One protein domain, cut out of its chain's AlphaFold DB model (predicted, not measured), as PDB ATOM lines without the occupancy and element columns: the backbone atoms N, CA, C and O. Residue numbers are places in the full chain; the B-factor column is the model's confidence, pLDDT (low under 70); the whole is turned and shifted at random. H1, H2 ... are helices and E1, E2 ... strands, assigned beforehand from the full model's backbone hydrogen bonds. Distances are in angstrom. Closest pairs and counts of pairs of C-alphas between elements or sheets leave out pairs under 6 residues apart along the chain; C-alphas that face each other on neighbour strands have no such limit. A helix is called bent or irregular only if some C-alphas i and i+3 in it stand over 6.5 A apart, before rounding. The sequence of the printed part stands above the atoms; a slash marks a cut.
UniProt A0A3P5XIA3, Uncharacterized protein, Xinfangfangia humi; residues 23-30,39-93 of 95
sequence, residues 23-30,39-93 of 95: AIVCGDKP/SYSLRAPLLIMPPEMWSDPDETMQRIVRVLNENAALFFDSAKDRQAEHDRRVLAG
ATOM      1  N   ALA A  23     -20.569 -47.672 -34.423       84.94
ATOM      2  CA  ALA A  23     -20.746 -48.517 -33.254       84.94
ATOM      3  C   ALA A  23     -20.559 -47.711 -31.973       84.94
ATOM      4  O   ALA A  23     -19.609 -46.936 -31.842       84.94
ATOM      5  N   ILE A  24     -21.444 -47.934 -31.007       85.19
ATOM      6  CA  ILE A  24     -21.215 -47.530 -29.626       85.19
ATOM      7  C   ILE A  24     -20.405 -48.642 -28.983       85.19
ATOM      8  O   ILE A  24     -20.864 -49.778 -28.883       85.19
ATOM      9  N   VAL A  25     -19.194 -48.312 -28.550       86.50
ATOM     10  CA  VAL A  25     -18.321 -49.240 -27.831       86.50
ATOM     11  C   VAL A  25     -18.452 -49.032 -26.330       86.50
ATOM     12  O   VAL A  25     -18.554 -47.899 -25.859       86.50
ATOM     13  N   CYS A  26     -18.416 -50.119 -25.571       86.38
ATOM     14  CA  CYS A  26     -18.514 -50.092 -24.120       86.38
ATOM     15  C   CYS A  26     -17.252 -50.676 -23.475       86.38
ATOM     16  O   CYS A  26     -16.526 -51.471 -24.077       86.38
ATOM     17  N   GLY A  27     -16.963 -50.226 -22.257       84.44
ATOM     18  CA  GLY A  27     -15.816 -50.656 -21.469       84.44
ATOM     19  C   GLY A  27     -15.409 -49.596 -20.454       84.44
ATOM     20  O   GLY A  27     -15.710 -48.410 -20.612       84.44
ATOM     21  N   ASP A  28     -14.700 -50.037 -19.421       83.38
ATOM     22  CA  ASP A  28     -14.221 -49.170 -18.348       83.38
ATOM     23  C   ASP A  28     -13.352 -48.011 -18.870       83.38
ATOM     24  O   ASP A  28     -12.647 -48.107 -19.888       83.38
ATOM     25  N   LYS A  29     -13.371 -46.891 -18.137       80.75
ATOM     26  CA  LYS A  29     -12.432 -45.793 -18.390       80.75
ATOM     27  C   LYS A  29     -10.994 -46.246 -18.100       80.75
ATOM     28  O   LYS A  29     -10.783 -46.978 -17.132       80.75
ATOM     29  N   PRO A  30     -10.001 -45.781 -18.884       86.44
ATOM     30  CA  PRO A  30      -8.598 -46.030 -18.576       86.44
ATOM     31  C   PRO A  30      -8.255 -45.562 -17.161       86.44
ATOM     32  O   PRO A  30      -8.680 -44.481 -16.745       86.44
ATOM     33  N   SER A  39      -3.699 -48.581 -17.372       83.69
ATOM     34  CA  SER A  39      -4.441 -49.758 -17.812       83.69
ATOM     35  C   SER A  39      -5.609 -49.335 -18.693       83.69
ATOM     36  O   SER A  39      -6.372 -48.432 -18.338       83.69
ATOM     37  N   TYR A  40      -5.769 -50.023 -19.820       82.19
ATOM     38  CA  TYR A  40      -6.891 -49.858 -20.736       82.19
ATOM     39  C   TYR A  40      -7.748 -51.118 -20.687       82.19
ATOM     40  O   TYR A  40      -7.225 -52.220 -20.850       82.19
ATOM     41  N   SER A  41      -9.054 -50.965 -20.480       79.12
ATOM     42  CA  SER A  41      -9.980 -52.081 -20.661       79.12
ATOM     43  C   SER A  41     -10.221 -52.329 -22.140       79.12
ATOM     44  O   SER A  41     -10.339 -51.387 -22.929       79.12
ATOM     45  N   LEU A  42     -10.328 -53.607 -22.498       77.25
ATOM     46  CA  LEU A  42     -10.800 -54.013 -23.814       77.25
ATOM     47  C   LEU A  42     -12.202 -53.429 -24.027       77.25
ATOM     48  O   LEU A  42     -13.060 -53.532 -23.148       77.25
ATOM     49  N   ARG A  43     -12.423 -52.799 -25.182       81.31
ATOM     50  CA  ARG A  43     -13.726 -52.248 -25.557       81.31
ATOM     51  C   ARG A  43     -14.356 -53.115 -26.628       81.31
ATOM     52  O   ARG A  43     -13.689 -53.462 -27.600       81.31
ATOM     53  N   ALA A  44     -15.634 -53.424 -26.453       76.12
ATOM     54  CA  ALA A  44     -16.421 -54.184 -27.415       76.12
ATOM     55  C   ALA A  44     -17.573 -53.321 -27.952       76.12
ATOM     56  O   ALA A  44     -18.060 -52.445 -27.230       76.12
ATOM     57  N   PRO A  45     -18.007 -53.524 -29.206       76.94
ATOM     58  CA  PRO A  45     -19.208 -52.879 -29.719       76.94
ATOM     59  C   PRO A  45     -20.433 -53.395 -28.955       76.94
ATOM     60  O   PRO A  45     -20.718 -54.588 -28.959       76.94
ATOM     61  N   LEU A  46     -21.142 -52.482 -28.295       82.06
ATOM     62  CA  LEU A  46     -22.404 -52.739 -27.602       82.06
ATOM     63  C   LEU A  46     -23.585 -52.651 -28.569       82.06
ATOM     64  O   LEU A  46     -24.498 -53.466 -28.525       82.06
ATOM     65  N   LEU A  47     -23.557 -51.638 -29.434       80.81
ATOM     66  CA  LEU A  47     -24.604 -51.365 -30.405       80.81
ATOM     67  C   LEU A  47     -23.948 -50.996 -31.723       80.81
ATOM     68  O   LEU A  47     -23.053 -50.154 -31.743       80.81
ATOM     69  N   ILE A  48     -24.407 -51.606 -32.811       81.81
ATOM     70  CA  ILE A  48     -24.000 -51.223 -34.158       81.81
ATOM     71  C   ILE A  48     -25.214 -50.635 -34.871       81.81
ATOM     72  O   ILE A  48     -26.288 -51.231 -34.860       81.81
ATOM     73  N   MET A  49     -25.036 -49.462 -35.472       79.12
ATOM     74  CA  MET A  49     -26.083 -48.715 -36.158       79.12
ATOM     75  C   MET A  49     -25.759 -48.575 -37.647       79.12
ATOM     76  O   MET A  49     -24.802 -47.883 -38.014       79.12
ATOM     77  N   PRO A  50     -26.550 -49.219 -38.521       79.88
ATOM     78  CA  PRO A  50     -26.538 -48.928 -39.947       79.88
ATOM     79  C   PRO A  50     -26.991 -47.479 -40.207       79.88
ATOM     80  O   PRO A  50     -27.915 -47.010 -39.536       79.88
ATOM     81  N   PRO A  51     -26.393 -46.770 -41.181       74.62
ATOM     82  CA  PRO A  51     -26.704 -45.361 -41.428       74.62
ATOM     83  C   PRO A  51     -28.150 -45.140 -41.901       74.62
ATOM     84  O   PRO A  51     -28.726 -44.092 -41.655       74.62
ATOM     85  N   GLU A  52     -28.771 -46.126 -42.542       80.38
ATOM     86  CA  GLU A  52     -30.167 -46.065 -42.993       80.38
ATOM     87  C   GLU A  52     -31.223 -46.221 -41.884       80.38
ATOM     88  O   GLU A  52     -32.413 -46.081 -42.160       80.38
ATOM     89  N   MET A  53     -30.827 -46.532 -40.646       80.12
ATOM     90  CA  MET A  53     -31.776 -46.778 -39.554       80.12
ATOM     91  C   MET A  53     -32.436 -45.488 -39.034       80.12
ATOM     92  O   MET A  53     -33.543 -45.544 -38.504       80.12
ATOM     93  N   TRP A  54     -31.781 -44.333 -39.195       82.00
ATOM     94  CA  TRP A  54     -32.204 -43.053 -38.622       82.00
ATOM     95  C   TRP A  54     -32.119 -41.927 -39.651       82.00
ATOM     96  O   TRP A  54     -31.289 -41.964 -40.555       82.00
ATOM     97  N   SER A  55     -32.956 -40.899 -39.495       85.94
ATOM     98  CA  SER A  55     -32.937 -39.712 -40.362       85.94
ATOM     99  C   SER A  55     -31.666 -38.870 -40.199       85.94
ATOM    100  O   SER A  55     -31.210 -38.276 -41.169       85.94
ATOM    101  N   ASP A  56     -31.103 -38.842 -38.986       89.06
ATOM    102  CA  ASP A  56     -29.794 -38.255 -38.669       89.06
ATOM    103  C   ASP A  56     -29.014 -39.225 -37.757       89.06
ATOM    104  O   ASP A  56     -29.213 -39.241 -36.534       89.06
ATOM    105  N   PRO A  57     -28.183 -40.108 -38.338       84.75
ATOM    106  CA  PRO A  57     -27.428 -41.103 -37.580       84.75
ATOM    107  C   PRO A  57     -26.416 -40.490 -36.610       84.75
ATOM    108  O   PRO A  57     -26.281 -40.983 -35.491       84.75
ATOM    109  N   ASP A  58     -25.748 -39.401 -36.998       87.12
ATOM    110  CA  ASP A  58     -24.697 -38.776 -36.192       87.12
ATOM    111  C   ASP A  58     -25.278 -38.127 -34.936       87.12
ATOM    112  O   ASP A  58     -24.801 -38.379 -33.823       87.12
ATOM    113  N   GLU A  59     -26.345 -37.337 -35.083       90.44
ATOM    114  CA  GLU A  59     -27.011 -36.727 -33.934       90.44
ATOM    115  C   GLU A  59     -27.607 -37.804 -33.015       90.44
ATOM    116  O   GLU A  59     -27.479 -37.737 -31.786       90.44
ATOM    117  N   THR A  60     -28.199 -38.848 -33.598       88.94
ATOM    118  CA  THR A  60     -28.775 -39.969 -32.843       88.94
ATOM    119  C   THR A  60     -27.706 -40.711 -32.035       88.94
ATOM    120  O   THR A  60     -27.879 -40.921 -30.832       88.94
ATOM    121  N   MET A  61     -26.567 -41.044 -32.650       88.31
ATOM    122  CA  MET A  61     -25.417 -41.657 -31.977       88.31
ATOM    123  C   MET A  61     -24.937 -40.807 -30.801       88.31
ATOM    124  O   MET A  61     -24.725 -41.331 -29.705       88.31
ATOM    125  N   GLN A  62     -24.787 -39.495 -31.000       89.44
ATOM    126  CA  GLN A  62     -24.340 -38.585 -29.944       89.44
ATOM    127  C   GLN A  62     -25.326 -38.533 -28.775       89.44
ATOM    128  O   GLN A  62     -24.909 -38.602 -27.615       89.44
ATOM    129  N   ARG A  63     -26.632 -38.474 -29.062       90.69
ATOM    130  CA  ARG A  63     -27.684 -38.489 -28.034       90.69
ATOM    131  C   ARG A  63     -27.665 -39.790 -27.232       90.69
ATOM    132  O   ARG A  63     -27.684 -39.738 -26.003       90.69
ATOM    133  N   ILE A  64     -27.553 -40.945 -27.890       89.31
ATOM    134  CA  ILE A  64     -27.494 -42.245 -27.202       89.31
ATOM    135  C   ILE A  64     -26.227 -42.343 -26.344       89.31
ATOM    136  O   ILE A  64     -26.305 -42.703 -25.171       89.31
ATOM    137  N   VAL A  65     -25.060 -41.969 -26.882       89.50
ATOM    138  CA  VAL A  65     -23.797 -41.957 -26.123       89.50
ATOM    139  C   VAL A  65     -23.898 -41.055 -24.896       89.50
ATOM    140  O   VAL A  65     -23.401 -41.426 -23.831       89.50
ATOM    141  N   ARG A  66     -24.540 -39.888 -25.015       88.44
ATOM    142  CA  ARG A  66     -24.765 -38.983 -23.886       88.44
ATOM    143  C   ARG A  66     -25.595 -39.656 -22.792       88.44
ATOM    144  O   ARG A  66     -25.114 -39.737 -21.666       88.44
ATOM    145  N   VAL A  67     -26.759 -40.208 -23.135       91.06
ATOM    146  CA  VAL A  67     -27.641 -40.900 -22.177       91.06
ATOM    147  C   VAL A  67     -26.917 -42.066 -21.498       91.06
ATOM    148  O   VAL A  67     -26.978 -42.207 -20.277       91.06
ATOM    149  N   LEU A  68     -26.176 -42.879 -22.256       89.25
ATOM    150  CA  LEU A  68     -25.404 -43.993 -21.696       89.25
ATOM    151  C   LEU A  68     -24.308 -43.517 -20.733       89.25
ATOM    152  O   LEU A  68     -24.066 -44.165 -19.718       89.25
ATOM    153  N   ASN A  69     -23.648 -42.391 -21.022       85.19
ATOM    154  CA  ASN A  69     -22.628 -41.826 -20.136       85.19
ATOM    155  C   ASN A  69     -23.221 -41.193 -18.874       85.19
ATOM    156  O   ASN A  69     -22.624 -41.326 -17.807       85.19
ATOM    157  N   GLU A  70     -24.367 -40.520 -18.990       86.38
ATOM    158  CA  GLU A  70     -25.117 -39.973 -17.850       86.38
ATOM    159  C   GLU A  70     -25.573 -41.089 -16.899       86.38
ATOM    160  O   GLU A  70     -25.641 -40.875 -15.698       86.38
ATOM    161  N   ASN A  71     -25.785 -42.301 -17.418       87.75
ATOM    162  CA  ASN A  71     -26.202 -43.473 -16.644       87.75
ATOM    163  C   ASN A  71     -25.081 -44.509 -16.452       87.75
ATOM    164  O   ASN A  71     -25.341 -45.648 -16.061       87.75
ATOM    165  N   ALA A  72     -23.819 -44.150 -16.714       86.50
ATOM    166  CA  ALA A  72     -22.718 -45.114 -16.752       86.50
ATOM    167  C   ALA A  72     -22.514 -45.862 -15.422       86.50
ATOM    168  O   ALA A  72     -22.077 -47.012 -15.432       86.50
ATOM    169  N   ALA A  73     -22.853 -45.241 -14.288       87.62
ATOM    170  CA  ALA A  73     -22.737 -45.844 -12.958       87.62
ATOM    171  C   ALA A  73     -23.663 -47.050 -12.732       87.62
ATOM    172  O   ALA A  73     -23.396 -47.853 -11.837       87.62
ATOM    173  N   LEU A  74     -24.710 -47.211 -13.553       87.19
ATOM    174  CA  LEU A  74     -25.565 -48.403 -13.546       87.19
ATOM    175  C   LEU A  74     -24.855 -49.633 -14.129       87.19
ATOM    176  O   LEU A  74     -25.218 -50.758 -13.803       87.19
ATOM    177  N   PHE A  75     -23.852 -49.420 -14.986       85.00
ATOM    178  CA  PHE A  75     -23.191 -50.480 -15.754       85.00
ATOM    179  C   PHE A  75     -21.728 -50.694 -15.351       85.00
ATOM    180  O   PHE A  75     -21.212 -51.801 -15.484       85.00
ATOM    181  N   PHE A  76     -21.048 -49.648 -14.870       85.38
ATOM    182  CA  PHE A  76     -19.621 -49.672 -14.556       85.38
ATOM    183  C   PHE A  76     -19.347 -49.122 -13.159       85.38
ATOM    184  O   PHE A  76     -19.615 -47.952 -12.873       85.38
ATOM    185  N   ASP A  77     -18.692 -49.924 -12.318       84.62
ATOM    186  CA  ASP A  77     -18.260 -49.480 -10.990       84.62
ATOM    187  C   ASP A  77     -17.323 -48.268 -11.063       84.62
ATOM    188  O   ASP A  77     -17.397 -47.377 -10.222       84.62
ATOM    189  N   SER A  78     -16.497 -48.177 -12.116       81.50
ATOM    190  CA  SER A  78     -15.597 -47.037 -12.343       81.50
ATOM    191  C   SER A  78     -16.308 -45.696 -12.539       81.50
ATOM    192  O   SER A  78     -15.666 -44.649 -12.465       81.50
ATOM    193  N   ALA A  79     -17.612 -45.708 -12.816       83.81
ATOM    194  CA  ALA A  79     -18.408 -44.508 -13.016       83.81
ATOM    195  C   ALA A  79     -19.174 -44.068 -11.755       83.81
ATOM    196  O   ALA A  79     -19.702 -42.954 -11.743       83.81
ATOM    197  N   LYS A  80     -19.198 -44.879 -10.686       84.12
ATOM    198  CA  LYS A  80     -19.952 -44.582  -9.453       84.12
ATOM    199  C   LYS A  80     -19.463 -43.325  -8.734       84.12
ATOM    200  O   LYS A  80     -20.287 -42.531  -8.295       84.12
ATOM    201  N   ASP A  81     -18.153 -43.082  -8.695       79.06
ATOM    202  CA  ASP A  81     -17.589 -41.884  -8.050       79.06
ATOM    203  C   ASP A  81     -18.057 -40.590  -8.732       79.06
ATOM    204  O   ASP A  81     -18.351 -39.592  -8.072       79.06
ATOM    205  N   ARG A  82     -18.190 -40.623 -10.063       75.44
ATOM    206  CA  ARG A  82     -18.687 -39.493 -10.855       75.44
ATOM    207  C   ARG A  82     -20.172 -39.244 -10.611       75.44
ATOM    208  O   ARG A  82     -20.581 -38.090 -10.544       75.44
ATOM    209  N   GLN A  83     -20.958 -40.310 -10.473       76.06
ATOM    210  CA  GLN A  83     -22.372 -40.204 -10.117       76.06
ATOM    211  C   GLN A  83     -22.533 -39.603  -8.719       76.06
ATOM    212  O   GLN A  83     -23.269 -38.641  -8.547       76.06
ATOM    213  N   ALA A  84     -21.754 -40.079  -7.745       73.88
ATOM    214  CA  ALA A  84     -21.767 -39.543  -6.388       73.88
ATOM    215  C   ALA A  84     -21.324 -38.067  -6.319       73.88
ATOM    216  O   ALA A  84     -21.769 -37.315  -5.455       73.88
ATOM    217  N   GLU A  85     -20.420 -37.622  -7.195       79.06
ATOM    218  CA  GLU A  85     -20.071 -36.203  -7.340       79.06
ATOM    219  C   GLU A  85     -21.207 -35.388  -7.965       79.06
ATOM    220  O   GLU A  85     -21.564 -34.343  -7.428       79.06
ATOM    221  N   HIS A  86     -21.806 -35.874  -9.054       79.00
ATOM    222  CA  HIS A  86     -22.962 -35.239  -9.680       79.00
ATOM    223  C   HIS A  86     -24.122 -35.065  -8.687       79.00
ATOM    224  O   HIS A  86     -24.614 -33.955  -8.506       79.00
ATOM    225  N   ASP A  87     -24.498 -36.132  -7.981       79.38
ATOM    226  CA  ASP A  87     -25.614 -36.123  -7.032       79.38
ATOM    227  C   ASP A  87     -25.358 -35.158  -5.868       79.38
ATOM    228  O   ASP A  87     -26.263 -34.446  -5.436       79.38
ATOM    229  N   ARG A  88     -24.104 -35.055  -5.399       80.75
ATOM    230  CA  ARG A  88     -23.710 -34.048  -4.400       80.75
ATOM    231  C   ARG A  88     -23.915 -32.621  -4.900       80.75
ATOM    232  O   ARG A  88     -24.384 -31.791  -4.130       80.75
ATOM    233  N   ARG A  89     -23.584 -32.333  -6.161       80.94
ATOM    234  CA  ARG A  89     -23.740 -30.990  -6.749       80.94
ATOM    235  C   ARG A  89     -25.204 -30.614  -6.965       80.94
ATOM    236  O   ARG A  89     -25.571 -29.475  -6.695       80.94
ATOM    237  N   VAL A  90     -26.041 -31.578  -7.356       79.94
ATOM    238  CA  VAL A  90     -27.503 -31.404  -7.424       79.94
ATOM    239  C   VAL A  90     -28.075 -31.116  -6.033       79.94
ATOM    240  O   VAL A  90     -28.824 -30.161  -5.856       79.94
ATOM    241  N   LEU A  91     -27.677 -31.885  -5.013       81.50
ATOM    242  CA  LEU A  91     -28.108 -31.652  -3.627       81.50
ATOM    243  C   LEU A  91     -27.612 -30.310  -3.062       81.50
ATOM    244  O   LEU A  91     -28.275 -29.729  -2.206       81.50
ATOM    245  N   ALA A  92     -26.470 -29.814  -3.540       82.38
ATOM    246  CA  ALA A  92     -25.940 -28.495  -3.205       82.38
ATOM    247  C   ALA A  92     -26.592 -27.344  -4.002       82.38
ATOM    248  O   ALA A  92     -26.315 -26.182  -3.710       82.38
ATOM    249  N   GLY A  93     -27.457 -27.643  -4.982       74.94
ATOM    250  CA  GLY A  93     -28.127 -26.646  -5.826       74.94
ATOM    251  C   GLY A  93     -27.199 -25.935  -6.816       74.94
ATOM    252  O   GLY A  93     -27.503 -24.833  -7.264       74.94
TER     253      GLY A  93
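AT A GLANCE: This is residues 23 to 30 and 39 to 93 of the 95 residues of an uncharacterized protein of Xinfangfangia humi (UniProt A0A3P5XIA3). A small two-stranded ribbon, E1 and E2, has helix H1 running loosely beside it on the E1 side, and a second helix, H2, lies crosswise beyond H1's last residues, running past that end of H1 on both sides, near it but with a gap between them. Residues 87 to 93, of which 87 to 91 belong to H2, stick out at one end, and residues 51 to 56 stick out at the other. The printed part has 63 residues, with two named strands and two named helices in the order E1, E2, H1, H2; the sheet is antiparallel and the class is mixed, helices and strands. The whole is loose, with a radius of gyration of the C-alphas of 14.3 A, and flat, spanning 43 by 32 by 15 A.

IN THESE COORDINATES: E2 is residues 44 to 49, 14.1 A long from first to last C-alpha. E1 is residues 23 to 26, 9.5 A, with C-alpha 23 at (-20.746, -48.517, -33.254). H1 is residues 57 to 70, 19.9 A. H2 is residues 77 to 91, 21.7 A, ending with C-alpha 91 at (-28.108, -31.652, -3.627). H2 is irregular, but only just: C-alphas 78 and 81 are 7.0 A apart.

HOW THE PARTS SIT: E1 and E2 are antiparallel neighbours at 152 degrees, with N 24 and O 47 at 2.8 A and N 26 and O 44 at 2.9 A, within hydrogen-bond range. The closest C-alphas of E1 and H1, those of Ile 24 and Val 65, are 7.1 A apart. Those of E2 and H1, Met 49 and Pro 57, are 7.9 A apart. H1 and H2 are near each other, with 5 pairs of C-alphas within 10 A and the closest at 8.2 A. H2 is apart from E1 and E2. Every O i to N i+4 pair is within hydrogen-bond range in H1, and 9 of 11 in H2.

THE WHOLE: The C-alphas farthest apart are those of Glu 52 and Ala 92, at 43.7 A. Residues 31 to 38 are not printed, and C-alphas 30 and 39 are 5.6 A apart across this cut in the link from E1 to E2. The links E2 to H1 and H1 to H2 are short. Mean pLDDT of the printed part is 83.3, and no printed residue is under 70.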